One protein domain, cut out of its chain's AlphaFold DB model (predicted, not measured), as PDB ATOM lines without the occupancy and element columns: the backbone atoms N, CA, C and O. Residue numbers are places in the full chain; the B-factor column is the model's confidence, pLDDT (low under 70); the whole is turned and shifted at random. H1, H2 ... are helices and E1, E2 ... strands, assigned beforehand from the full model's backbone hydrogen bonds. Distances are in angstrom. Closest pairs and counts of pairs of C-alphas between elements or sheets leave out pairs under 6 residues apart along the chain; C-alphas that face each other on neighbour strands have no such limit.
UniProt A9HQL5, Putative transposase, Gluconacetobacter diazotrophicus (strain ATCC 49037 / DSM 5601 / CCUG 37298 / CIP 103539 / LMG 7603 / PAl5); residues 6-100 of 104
ATOM      1  N   ALA A   6      12.341 -28.350  24.325       91.06
ATOM      2  CA  ALA A   6      12.117 -27.262  23.367       91.06
ATOM      3  C   ALA A   6      12.414 -25.846  23.915       91.06
ATOM      4  O   ALA A   6      12.494 -24.890  23.144       91.06
ATOM      5  N   TRP A   7      12.513 -25.681  25.238       90.06
ATOM      6  CA  TRP A   7      12.988 -24.442  25.860       90.06
ATOM      7  C   TRP A   7      14.503 -24.439  26.014       90.06
ATOM      8  O   TRP A   7      15.132 -23.432  25.717       90.06
ATOM      9  N   THR A   8      15.085 -25.553  26.461       88.69
ATOM     10  CA  THR A   8      16.533 -25.652  26.686       88.69
ATOM     11  C   THR A   8      17.346 -25.615  25.391       88.69
ATOM     12  O   THR A   8      18.527 -25.305  25.422       88.69
ATOM     13  N   GLU A   9      16.714 -25.883  24.247       89.69
ATOM     14  CA  GLU A   9      17.299 -25.739  22.904       89.69
ATOM     15  C   GLU A   9      17.329 -24.282  22.393       89.69
ATOM     16  O   GLU A   9      17.801 -24.038  21.287       89.69
ATOM     17  N   LYS A  10      16.822 -23.311  23.171       90.75
ATOM     18  CA  LYS A  10      16.722 -21.889  22.795       90.75
ATOM     19  C   LYS A  10      17.432 -20.991  23.817       90.75
ATOM     20  O   LYS A  10      16.767 -20.453  24.712       90.75
ATOM     21  N   PRO A  11      18.765 -20.825  23.723       86.69
ATOM     22  CA  PRO A  11      19.554 -20.053  24.687       86.69
ATOM     23  C   PRO A  11      19.050 -18.618  24.888       86.69
ATOM     24  O   PRO A  11      19.020 -18.125  26.013       86.69
ATOM     25  N   GLU A  12      18.570 -17.971  23.827       90.94
ATOM     26  CA  GLU A  12      17.988 -16.628  23.869       90.94
ATOM     27  C   GLU A  12      16.742 -16.561  24.763       90.94
ATOM     28  O   GLU A  12      16.542 -15.604  25.513       90.94
ATOM     29  N   ARG A  13      15.926 -17.619  24.742       90.25
ATOM     30  CA  ARG A  13      14.719 -17.725  25.563       90.25
ATOM     31  C   ARG A  13      15.059 -17.986  27.028       90.25
ATOM     32  O   ARG A  13      14.381 -17.459  27.907       90.25
ATOM     33  N   LEU A  14      16.090 -18.789  27.293       90.75
ATOM     34  CA  LEU A  14      16.595 -19.029  28.647       90.75
ATOM     35  C   LEU A  14      17.162 -17.748  29.264       90.75
ATOM     36  O   LEU A  14      16.817 -17.419  30.399       90.75
ATOM     37  N   ALA A  15      17.961 -17.002  28.498       90.12
ATOM     38  CA  ALA A  15      18.544 -15.738  28.932       90.12
ATOM     39  C   ALA A  15      17.463 -14.701  29.270       90.12
ATOM     40  O   ALA A  15      17.519 -14.082  30.331       90.12
ATOM     41  N   ALA A  16      16.432 -14.573  28.425       92.12
ATOM     42  CA  ALA A  16      15.294 -13.688  28.686       92.12
ATOM     43  C   ALA A  16      14.501 -14.075  29.951       92.12
ATOM     44  O   ALA A  16      13.886 -13.221  30.581       92.12
ATOM     45  N   ALA A  17      14.523 -15.355  30.332       90.69
ATOM     46  CA  ALA A  17      13.909 -15.866  31.555       90.69
ATOM     47  C   ALA A  17      14.878 -15.909  32.757       90.69
ATOM     48  O   ALA A  17      14.524 -16.472  33.794       90.69
ATOM     49  N   HIS A  18      16.087 -15.346  32.626       91.62
ATOM     50  CA  HIS A  18      17.145 -15.362  33.644       91.62
ATOM     51  C   HIS A  18      17.525 -16.769  34.137       91.62
ATOM     52  O   HIS A  18      17.927 -16.956  35.288       91.62
ATOM     53  N   VAL A  19      17.406 -17.775  33.270       90.06
ATOM     54  CA  VAL A  19      17.866 -19.134  33.568       90.06
ATOM     55  C   VAL A  19      19.394 -19.188  33.405       90.06
ATOM     56  O   VAL A  19      19.895 -18.696  32.392       90.06
ATOM     57  N   PRO A  20      20.145 -19.784  34.355       89.25
ATOM     58  CA  PRO A  20      21.588 -19.965  34.208       89.25
ATOM     59  C   PRO A  20      21.953 -20.721  32.920       89.25
ATOM     60  O   PRO A  20      21.271 -21.667  32.526       89.25
ATOM     61  N   GLY A  21      23.021 -20.287  32.246       85.38
ATOM     62  CA  GLY A  21      23.385 -20.779  30.908       85.38
ATOM     63  C   GLY A  21      23.880 -22.228  30.859       85.38
ATOM     64  O   GLY A  21      23.955 -22.811  29.783       85.38
ATOM     65  N   ASP A  22      24.200 -22.815  32.009       87.88
ATOM     66  CA  ASP A  22      24.600 -24.213  32.177       87.88
ATOM     67  C   ASP A  22      23.404 -25.161  32.395       87.88
ATOM     68  O   ASP A  22      23.575 -26.382  32.467       87.88
ATOM     69  N   VAL A  23      22.176 -24.629  32.471       89.44
ATOM     70  CA  VAL A  23      20.969 -25.444  32.635       89.44
ATOM     71  C   VAL A  23      20.652 -26.193  31.344       89.44
ATOM     72  O   VAL A  23      20.238 -25.621  30.337       89.44
ATOM     73  N   THR A  24      20.772 -27.515  31.412       90.75
ATOM     74  CA  THR A  24      20.411 -28.444  30.337       90.75
ATOM     75  C   THR A  24      19.078 -29.138  30.621       90.75
ATOM     76  O   THR A  24      18.517 -29.053  31.718       90.75
ATOM     77  N   PHE A  25      18.526 -29.815  29.611       92.44
ATOM     78  CA  PHE A  25      17.303 -30.595  29.778       92.44
ATOM     79  C   PHE A  25      17.494 -31.708  30.816       92.44
ATOM     80  O   PHE A  25      18.397 -32.532  30.695       92.44
ATOM     81  N   ALA A  26      16.570 -31.789  31.773       92.12
ATOM     82  CA  ALA A  26      16.443 -32.908  32.693       92.12
ATOM     83  C   ALA A  26      15.003 -33.426  32.666       92.12
ATOM     84  O   ALA A  26      14.050 -32.642  32.681       92.12
ATOM     85  N   SER A  27      14.831 -34.749  32.657       91.06
ATOM     86  CA  SER A  27      13.507 -35.348  32.835       91.06
ATOM     87  C   SER A  27      12.938 -34.968  34.208       91.06
ATOM     88  O   SER A  27      13.689 -34.693  35.146       91.06
ATOM     89  N   LYS A  28      11.606 -34.961  34.355       88.81
ATOM     90  CA  LYS A  28      10.972 -34.653  35.650       88.81
ATOM     91  C   LYS A  28      11.505 -35.537  36.792       88.81
ATOM     92  O   LYS A  28      11.856 -34.963  37.821       88.81
ATOM     93  N   PRO A  29      11.640 -36.872  36.631       88.12
ATOM     94  CA  PRO A  29      12.176 -37.710  37.700       88.12
ATOM     95  C   PRO A  29      13.635 -37.395  38.024       88.12
ATOM     96  O   PRO A  29      13.959 -37.213  39.190       88.12
ATOM     97  N   SER A  30      14.491 -37.230  37.009       89.38
ATOM     98  CA  SER A  30      15.906 -36.886  37.217       89.38
ATOM     99  C   SER A  30      16.062 -35.550  37.953       89.38
ATOM    100  O   SER A  30      16.816 -35.444  38.922       89.38
ATOM    101  N   LEU A  31      15.277 -34.541  37.562       91.56
ATOM    102  CA  LEU A  31      15.266 -33.246  38.233       91.56
ATOM    103  C   LEU A  31      14.800 -33.358  39.693       91.56
ATOM    104  O   LEU A  31      15.405 -32.737  40.569       91.56
ATOM    105  N   ALA A  32      13.752 -34.140  39.964       90.88
ATOM    106  CA  ALA A  32      13.257 -34.367  41.320       90.88
ATOM    107  C   ALA A  32      14.297 -35.086  42.193       90.88
ATOM    108  O   ALA A  32      14.571 -34.620  43.300       90.88
ATOM    109  N   THR A  33      14.943 -36.138  41.680       91.06
ATOM    110  CA  THR A  33      16.049 -36.834  42.357       91.06
ATOM    111  C   THR A  33      17.176 -35.861  42.704       91.06
ATOM    112  O   THR A  33      17.621 -35.824  43.850       91.06
ATOM    113  N   ALA A  34      17.587 -35.004  41.764       91.94
ATOM    114  CA  ALA A  34      18.626 -34.005  42.012       91.94
ATOM    115  C   ALA A  34      18.203 -32.958  43.061       91.94
ATOM    116  O   ALA A  34      19.004 -32.569  43.911       91.94
ATOM    117  N   MET A  35      16.949 -32.495  43.027       92.44
ATOM    118  CA  MET A  35      16.413 -31.553  44.019       92.44
ATOM    119  C   MET A  35      16.379 -32.157  45.424       92.44
ATOM    120  O   MET A  35      16.811 -31.508  46.376       92.44
ATOM    121  N   ILE A  36      15.914 -33.398  45.549       92.31
ATOM    122  CA  ILE A  36      15.863 -34.121  46.824       92.31
ATOM    123  C   ILE A  36      17.276 -34.405  47.332       92.31
ATOM    124  O   ILE A  36      17.544 -34.187  48.509       92.31
ATOM    125  N   GLY A  37      18.197 -34.806  46.452       92.69
ATOM    126  CA  GLY A  37      19.607 -34.983  46.795       92.69
ATOM    127  C   GLY A  37      20.226 -33.715  47.386       92.69
ATOM    128  O   GLY A  37      20.883 -33.782  48.421       92.69
ATOM    129  N   ARG A  38      19.945 -32.543  46.800       94.19
ATOM    130  CA  ARG A  38      20.388 -31.254  47.361       94.19
ATOM    131  C   ARG A  38      19.749 -30.945  48.712       94.19
ATOM    132  O   ARG A  38      20.444 -30.472  49.601       94.19
ATOM    133  N   ALA A  39      18.455 -31.211  48.878       94.62
ATOM    134  CA  ALA A  39      17.771 -30.996  50.154       94.62
ATOM    135  C   ALA A  39      18.337 -31.895  51.265       94.62
ATOM    136  O   ALA A  39      18.519 -31.435  52.387       94.62
ATOM    137  N   LEU A  40      18.654 -33.154  50.943       91.69
ATOM    138  CA  LEU A  40      19.329 -34.077  51.856       91.69
ATOM    139  C   LEU A  40      20.733 -33.584  52.218       91.69
ATOM    140  O   LEU A  40      21.064 -33.544  53.393       91.69
ATOM    141  N   ALA A  41      21.533 -33.182  51.227       94.12
ATOM    142  CA  ALA A  41      22.897 -32.697  51.447       94.12
ATOM    143  C   ALA A  41      22.956 -31.388  52.254       94.12
ATOM    144  O   ALA A  41      23.965 -31.107  52.888       94.12
ATOM    145  N   ALA A  42      21.889 -30.589  52.216       96.94
ATOM    146  CA  ALA A  42      21.748 -29.361  52.992       96.94
ATOM    147  C   ALA A  42      21.028 -29.569  54.340       96.94
ATOM    148  O   ALA A  42      20.604 -28.587  54.946       96.94
ATOM    149  N   ASP A  43      20.831 -30.821  54.778       94.00
ATOM    150  CA  ASP A  43      20.136 -31.186  56.021       94.00
ATOM    151  C   ASP A  43      18.760 -30.521  56.188       94.00
ATOM    152  O   ASP A  43      18.295 -30.231  57.295       94.00
ATOM    153  N   VAL A  44      18.061 -30.298  55.071       96.75
ATOM    154  CA  VAL A  44      16.721 -29.715  55.102       96.75
ATOM    155  C   VAL A  44      15.797 -30.670  55.870       96.75
ATOM    156  O   VAL A  44      15.705 -31.858  55.530       96.75
ATOM    157  N   PRO A  45      15.072 -30.193  56.898       93.81
ATOM    158  CA  PRO A  45      14.216 -31.058  57.691       93.81
ATOM    159  C   PRO A  45      12.958 -31.446  56.905       93.81
ATOM    160  O   PRO A  45      12.028 -30.661  56.747       93.81
ATOM    161  N   PHE A  46      12.904 -32.698  56.449       94.44
ATOM    162  CA  PHE A  46      11.690 -33.319  55.912       94.44
ATOM    163  C   PHE A  46      11.616 -34.809  56.267       94.44
ATOM    164  O   PHE A  46      12.635 -35.490  56.444       94.44
ATOM    165  N   ARG A  47      10.383 -35.316  56.397       93.44
ATOM    166  CA  ARG A  47      10.100 -36.696  56.828       93.44
ATOM    167  C   ARG A  47       9.770 -37.637  55.674       93.44
ATOM    168  O   ARG A  47      10.161 -38.800  55.728       93.44
ATOM    169  N   TRP A  48       9.072 -37.146  54.656       95.00
ATOM    170  CA  TRP A  48       8.631 -37.963  53.534       95.00
ATOM    171  C   TRP A  48       8.500 -37.156  52.241       95.00
ATOM    172  O   TRP A  48       8.463 -35.925  52.278       95.00
ATOM    173  N   VAL A  49       8.442 -37.861  51.112       93.62
ATOM    174  CA  VAL A  49       8.230 -37.295  49.771       93.62
ATOM    175  C   VAL A  49       6.996 -37.931  49.130       93.62
ATOM    176  O   VAL A  49       6.840 -39.149  49.175       93.62
ATOM    177  N   ALA A  50       6.137 -37.115  48.514       93.88
ATOM    178  CA  ALA A  50       5.065 -37.583  47.633       93.88
ATOM    179  C   ALA A  50       5.395 -37.309  46.166       93.88
ATOM    180  O   ALA A  50       5.906 -36.238  45.838       93.88
ATOM    181  N   GLY A  51       5.033 -38.244  45.292       90.44
ATOM    182  CA  GLY A  51       5.142 -38.096  43.844       90.44
ATOM    183  C   GLY A  51       4.052 -38.873  43.113       90.44
ATOM    184  O   GLY A  51       3.582 -39.904  43.588       90.44
ATOM    185  N   ASP A  52       3.634 -38.369  41.956       89.69
ATOM    186  CA  ASP A  52       2.735 -39.088  41.048       89.69
ATOM    187  C   ASP A  52       3.434 -40.275  40.342       89.69
ATOM    188  O   ASP A  52       4.607 -40.568  40.585       89.69
ATOM    189  N   SER A  53       2.712 -40.961  39.452       86.94
ATOM    190  CA  SER A  53       3.203 -42.148  38.738       86.94
ATOM    191  C   SER A  53       4.387 -41.909  37.804       86.94
ATOM    192  O   SER A  53       5.117 -42.856  37.512       86.94
ATOM    193  N   VAL A  54       4.635 -40.669  37.375       85.75
ATOM    194  CA  VAL A  54       5.838 -40.311  36.608       85.75
ATOM    195  C   VAL A  54       7.089 -40.452  37.482       85.75
ATOM    196  O   VAL A  54       8.171 -40.714  36.961       85.75
ATOM    197  N   TYR A  55       6.942 -40.316  38.802       83.50
ATOM    198  CA  TYR A  55       8.023 -40.418  39.783       83.50
ATOM    199  C   TYR A  55       8.149 -41.801  40.427       83.50
ATOM    200  O   TYR A  55       9.120 -42.027  41.147       83.50
ATOM    201  N   GLY A  56       7.231 -42.732  40.144       76.44
ATOM    202  CA  GLY A  56       7.297 -44.146  40.543       76.44
ATOM    203  C   GLY A  56       8.375 -44.951  39.820       76.44
ATOM    204  O   GLY A  56       8.138 -46.085  39.408       76.44
ATOM    205  N   VAL A  57       9.533 -44.337  39.590       76.94
ATOM    206  CA  VAL A  57      10.705 -44.953  38.974       76.94
ATOM    207  C   VAL A  57      11.676 -45.401  40.060       76.94
ATOM    208  O   VAL A  57      11.817 -44.749  41.099       76.94
ATOM    209  N   SER A  58      12.385 -46.497  39.795       77.12
ATOM    210  CA  SER A  58      13.264 -47.152  40.770       77.12
ATOM    211  C   SER A  58      14.354 -46.233  41.325       77.12
ATOM    212  O   SER A  58      14.701 -46.348  42.493       77.12
ATOM    213  N   GLU A  59      14.873 -45.289  40.536       82.50
ATOM    214  CA  GLU A  59      15.970 -44.415  40.965       82.50
ATOM    215  C   GLU A  59      15.585 -43.504  42.141       82.50
ATOM    216  O   GLU A  59      16.288 -43.472  43.155       82.50
ATOM    217  N   LEU A  60      14.458 -42.791  42.035       85.00
ATOM    218  CA  LEU A  60      14.003 -41.883  43.089       85.00
ATOM    219  C   LEU A  60      13.620 -42.660  44.351       85.00
ATOM    220  O   LEU A  60      13.996 -42.284  45.463       85.00
ATOM    221  N   GLU A  61      12.902 -43.765  44.164       88.19
ATOM    222  CA  GLU A  61      12.528 -44.665  45.249       88.19
ATOM    223  C   GLU A  61      13.770 -45.183  45.990       88.19
ATOM    224  O   GLU A  61      13.861 -45.084  47.215       88.19
ATOM    225  N   MET A  62      14.771 -45.680  45.257       87.69
ATOM    226  CA  MET A  62      16.022 -46.178  45.827       87.69
ATOM    227  C   MET A  62      16.793 -45.088  46.572       87.69
ATOM    228  O   MET A  62      17.338 -45.365  47.643       87.69
ATOM    229  N   ALA A  63      16.842 -43.864  46.043       87.44
ATOM    230  CA  ALA A  63      17.501 -42.745  46.711       87.44
ATOM    231  C   ALA A  63      16.840 -42.429  48.064       87.44
ATOM    232  O   ALA A  63      17.533 -42.311  49.077       87.44
ATOM    233  N   LEU A  64      15.505 -42.375  48.107       91.62
ATOM    234  CA  LEU A  64      14.741 -42.127  49.336       91.62
ATOM    235  C   LEU A  64      14.891 -43.270  50.349       91.62
ATOM    236  O   LEU A  64      15.116 -43.006  51.533       91.62
ATOM    237  N   ARG A  65      14.860 -44.526  49.882       91.31
ATOM    238  CA  ARG A  65      15.125 -45.714  50.714       91.31
ATOM    239  C   ARG A  65      16.513 -45.663  51.349       91.31
ATOM    240  O   ARG A  65      16.627 -45.844  52.557       91.31
ATOM    241  N   ARG A  66      17.562 -45.386  50.562       90.88
ATOM    242  CA  ARG A  66      18.948 -45.284  51.064       90.88
ATOM    243  C   ARG A  66      19.116 -44.146  52.067       90.88
ATOM    244  O   ARG A  66      19.862 -44.294  53.025       90.88
ATOM    245  N   ALA A  67      18.402 -43.041  51.868       90.12
ATOM    246  CA  ALA A  67      18.401 -41.904  52.782       90.12
ATOM    247  C   ALA A  67      17.525 -42.112  54.037       90.12
ATOM    248  O   ALA A  67      17.418 -41.202  54.860       90.12
ATOM    249  N   GLY A  68      16.853 -43.263  54.180       92.88
ATOM    250  CA  GLY A  68      15.954 -43.539  55.302       92.88
ATOM    251  C   GLY A  68      14.733 -42.612  55.361       92.88
ATOM    252  O   GLY A  68      14.180 -42.384  56.438       92.88
ATOM    253  N   LYS A  69      14.320 -42.034  54.226       93.94
ATOM    254  CA  LYS A  69      13.155 -41.142  54.138       93.94
ATOM    255  C   LYS A  69      11.911 -41.927  53.740       93.94
ATOM    256  O   LYS A  69      11.969 -42.802  52.878       93.94
ATOM    257  N   GLY A  70      10.771 -41.587  54.345       94.06
ATOM    258  CA  GLY A  70       9.481 -42.131  53.922       94.06
ATOM    259  C   GLY A  70       9.097 -41.626  52.529       94.06
ATOM    260  O   GLY A  70       9.521 -40.546  52.114       94.06
ATOM    261  N   PHE A  71       8.278 -42.374  51.797       93.25
ATOM    262  CA  PHE A  71       7.774 -41.913  50.506       93.25
ATOM    263  C   PHE A  71       6.431 -42.535  50.143       93.25
ATOM    264  O   PHE A  71       6.106 -43.646  50.558       93.25
ATOM    265  N   VAL A  72       5.674 -41.793  49.341       92.88
ATOM    266  CA  VAL A  72       4.442 -42.239  48.692       92.88
ATOM    267  C   VAL A  72       4.569 -41.871  47.220       92.88
ATOM    268  O   VAL A  72       4.446 -40.705  46.852       92.88
ATOM    269  N   LEU A  73       4.869 -42.859  46.384       90.75
ATOM    270  CA  LEU A  73       5.027 -42.670  44.947       90.75
ATOM    271  C   LEU A  73       3.914 -43.430  44.238       90.75
ATOM    272  O   LEU A  73       3.719 -44.621  44.483       90.75
ATOM    273  N   GLY A  74       3.178 -42.743  43.365       88.69
ATOM    274  CA  GLY A  74       2.312 -43.427  42.415       88.69
ATOM    275  C   GLY A  74       3.153 -44.364  41.551       88.69
ATOM    276  O   GLY A  74       4.299 -44.054  41.244       88.69
ATOM    277  N   VAL A  75       2.593 -45.491  41.130       84.19
ATOM    278  CA  VAL A  75       3.223 -46.397  40.161       84.19
ATOM    279  C   VAL A  75       2.326 -46.541  38.938       84.19
ATOM    280  O   VAL A  75       1.130 -46.244  38.990       84.19
ATOM    281  N   ASN A  76       2.898 -46.952  37.808       80.94
ATOM    282  CA  ASN A  76       2.094 -47.306  36.642       80.94
ATOM    283  C   ASN A  76       1.252 -48.561  36.947       80.94
ATOM    284  O   ASN A  76       1.690 -49.419  37.706       80.94
ATOM    285  N   ALA A  77       0.079 -48.698  36.321       78.75
ATOM    286  CA  ALA A  77      -0.782 -49.873  36.486       78.75
ATOM    287  C   ALA A  77      -0.073 -51.203  36.150       78.75
ATOM    288  O   ALA A  77      -0.401 -52.234  36.724       78.75
ATOM    289  N   ASN A  78       0.934 -51.166  35.272       80.19
ATOM    290  CA  ASN A  78       1.713 -52.338  34.865       80.19
ATOM    291  C   ASN A  78       2.987 -52.540  35.710       80.19
ATOM    292  O   ASN A  78       3.874 -53.302  35.320       80.19
ATOM    293  N   HIS A  79       3.131 -51.824  36.829       77.44
ATOM    294  CA  HIS A  79       4.280 -51.964  37.715       77.44
ATOM    295  C   HIS A  79       4.208 -53.293  38.473       77.44
ATOM    296  O   HIS A  79       3.316 -53.518  39.289       77.44
ATOM    297  N   TRP A  80       5.170 -54.171  38.200       73.19
ATOM    298  CA  TRP A  80       5.285 -55.458  38.871       73.19
ATOM    299  C   TRP A  80       5.811 -55.286  40.292       73.19
ATOM    300  O   TRP A  80       6.855 -54.672  40.504       73.19
ATOM    301  N   PHE A  81       5.123 -55.889  41.258       72.50
ATOM    302  CA  PHE A  81       5.619 -56.044  42.620       72.50
ATOM    303  C   PHE A  81       5.747 -57.530  42.946       72.50
ATOM    304  O   PHE A  81       4.903 -58.345  42.573       72.50
ATOM    305  N   HIS A  82       6.817 -57.893  43.647       69.88
ATOM    306  CA  HIS A  82       6.993 -59.258  44.125       69.88
ATOM    307  C   HIS A  82       6.251 -59.439  45.452       69.88
ATOM    308  O   HIS A  82       6.460 -58.696  46.411       69.88
ATOM    309  N   SER A  83       5.376 -60.440  45.495       70.88
ATOM    310  CA  SER A  83       4.744 -60.936  46.716       70.88
ATOM    311  C   SER A  83       5.622 -62.024  47.334       70.88
ATOM    312  O   SER A  83       6.122 -62.896  46.629       70.88
ATOM    313  N   TRP A  84       5.766 -62.017  48.661       70.00
ATOM    314  CA  TRP A  84       6.421 -63.098  49.416       70.00
ATOM    315  C   TRP A  84       5.555 -64.367  49.520       70.00
ATOM    316  O   TRP A  84       6.001 -65.379  50.051       70.00
ATOM    317  N   ARG A  85       4.316 -64.309  49.016       72.50
ATOM    318  CA  ARG A  85       3.386 -65.431  48.869       72.50
ATOM    319  C   ARG A  85       3.358 -65.850  47.395       72.50
ATOM    320  O   ARG A  85       2.665 -65.185  46.620       72.50
ATOM    321  N   PRO A  86       4.125 -66.877  46.987       65.50
ATOM    322  CA  PRO A  86       4.145 -67.346  45.602       65.50
ATOM    323  C   PRO A  86       2.853 -68.078  45.208       65.50
ATOM    324  O   PRO A  86       2.571 -68.235  44.025       65.50
ATOM    325  N   ASP A  87       2.069 -68.509  46.195       77.19
ATOM    326  CA  ASP A  87       0.779 -69.186  46.062       77.19
ATOM    327  C   ASP A  87      -0.385 -68.237  45.737       77.19
ATOM    328  O   ASP A  87      -1.447 -68.697  45.318       77.19
ATOM    329  N   ILE A  88      -0.197 -66.922  45.894       70.69
ATOM    330  CA  ILE A  88      -1.265 -65.934  45.713       70.69
ATOM    331  C   ILE A  88      -0.944 -65.015  44.537       70.69
ATOM    332  O   ILE A  88      -0.058 -64.159  44.605       70.69
ATOM    333  N   HIS A  89      -1.720 -65.159  43.463       68.44
ATOM    334  CA  HIS A  89      -1.740 -64.199  42.369       68.44
ATOM    335  C   HIS A  89      -2.648 -63.020  42.739       68.44
ATOM    336  O   HIS A  89      -3.874 -63.134  42.751       68.44
ATOM    337  N   TRP A  90      -2.040 -61.879  43.061       67.69
ATOM    338  CA  TRP A  90      -2.763 -60.649  43.373       67.69
ATOM    339  C   TRP A  90      -3.071 -59.885  42.083       67.69
ATOM    340  O   TRP A  90      -2.202 -59.222  41.523       67.69
ATOM    341  N   SER A  91      -4.317 -59.961  41.618       69.56
ATOM    342  CA  SER A  91      -4.821 -59.175  40.487       69.56
ATOM    343  C   SER A  91      -6.169 -58.547  40.823       69.56
ATOM    344  O   SER A  91      -6.993 -59.195  41.463       69.56
ATOM    345  N   GLY A  92      -6.408 -57.323  40.356       70.19
ATOM    346  CA  GLY A  92      -7.656 -56.589  40.577       70.19
ATOM    347  C   GLY A  92      -7.415 -55.198  41.152       70.19
ATOM    348  O   GLY A  92      -6.277 -54.792  41.401       70.19
ATOM    349  N   GLU A  93      -8.488 -54.443  41.354       68.69
ATOM    350  CA  GLU A  93      -8.377 -53.133  41.995       68.69
ATOM    351  C   GLU A  93      -8.039 -53.267  43.489       68.69
ATOM    352  O   GLU A  93      -8.406 -54.243  44.146       68.69
ATOM    353  N   ALA A  94      -7.407 -52.248  44.082       65.62
ATOM    354  CA  ALA A  94      -7.027 -52.264  45.502       65.62
ATOM    355  C   ALA A  94      -8.203 -52.606  46.445       65.62
ATOM    356  O   ALA A  94      -8.028 -53.314  47.436       65.62
ATOM    357  N   ARG A  95      -9.425 -52.167  46.109       70.25
ATOM    358  CA  ARG A  95     -10.651 -52.486  46.865       70.25
ATOM    359  C   ARG A  95     -11.015 -53.978  46.842       70.25
ATOM    360  O   ARG A  95     -11.680 -54.455  47.757       70.25
ATOM    361  N   GLU A  96     -10.638 -54.692  45.785       68.94
ATOM    362  CA  GLU A  96     -10.921 -56.117  45.578       68.94
ATOM    363  C   GLU A  96      -9.887 -56.958  46.329       68.94
ATOM    364  O   GLU A  96     -10.249 -57.914  47.012       68.94
ATOM    365  N   ILE A  97      -8.628 -56.510  46.326       67.31
ATOM    366  CA  ILE A  97      -7.529 -57.112  47.092       67.31
ATOM    367  C   ILE A  97      -7.805 -57.064  48.605       67.31
ATOM    368  O   ILE A  97      -7.604 -58.061  49.297       67.31
ATOM    369  N   ILE A  98      -8.321 -55.945  49.133       61.09
ATOM    370  CA  ILE A  98      -8.609 -55.788  50.576       61.09
ATOM    371  C   ILE A  98      -9.689 -56.768  51.066       61.09
ATOM    372  O   ILE A  98      -9.643 -57.205  52.217       61.09
ATOM    373  N   LYS A  99     -10.643 -57.151  50.208       57.62
ATOM    374  CA  LYS A  99     -11.722 -58.088  50.568       57.62
ATOM    375  C   LYS A  99     -11.248 -59.536  50.695       57.62
ATOM    376  O   LYS A  99     -11.900 -60.309  51.386       57.62
ATOM    377  N   CYS A 100     -10.100 -59.892  50.119       52.47
ATOM    378  CA  CYS A 100      -9.540 -61.246  50.205       52.47
ATOM    379  C   CYS A 100      -9.001 -61.606  51.609       52.47
ATOM    380  O   CYS A 100      -8.438 -62.675  51.800       52.47
TER     381      CYS A 100
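What this domain is: This is residues 6 to 100 of the 104 residues of the protein "Putative transposase" of Gluconacetobacter diazotrophicus (strain ATCC 49037 / DSM 5601 / CCUG 37298 / CIP 103539 / LMG 7603 / PAl5) (UniProt A9HQL5). Two helices side by side, H2 and H3, with a small sheet of two parallel strands, E1 and E2, next to H3, make a small middle; a long link leads from H1 at one far end to H2, and another from E2 to H4 at the other. The 95 printed residues run H1 H2 E1 H3 E2 H4, mostly helix, with under half of them in named elements. The whole is only just loose, close to extended, with a radius of gyration of the C-alphas of 18.6 A, and elongated, spanning 58 by 32 by 20 A.

How they stand to each other: Look first at H1, residues 11 to 16, which touches no helix. Next, H2, residues 28 to 41, touches H3, residues 58 to 66, with its residues 29 to 33 alone; the closest C-alphas, of Thr 33 and Leu 60, are 5.5 A apart. They run the same way at a shallow tilt of 14 degrees. E1, residues 48 to 51, and E2, residues 70 to 73, are parallel neighbours at 7 degrees; find N 49 and O 70 at 3.1 A and N 72 and O 49 at 2.9 A, within hydrogen-bond range. E1, H3 and E2 form a strand-helix-strand unit, two parallel neighbour strands with a helix between them in the chain, with a right-handed crossover. The closest C-alphas of H3 and E2, Leu 64 and Gly 70, are 7.0 A apart. H4, residues 94 to 99, stands free. Every O i to N i+4 pair is within hydrogen-bond range in H1, H2 and H3; in H4 1 of 2 is.

Where its parts are: Find C-alpha 11, where H1 begins, at (19.554, -20.053, 24.687). H2 runs 19.9 A from C-alpha 28 at (10.972, -34.653, 35.650), and H3 spans 11.9 A. H4 ends at C-alpha 99, at (-11.722, -58.088, 50.568).

The domain as a whole: The two C-alphas farthest apart, of Ala 16 and Asp 87, are 59.9 A apart. The printed part has no cut; the links H1 to H2 and E2 to H4 are long. Twelve residues have pLDDT under 70, among them residues 96 to 100.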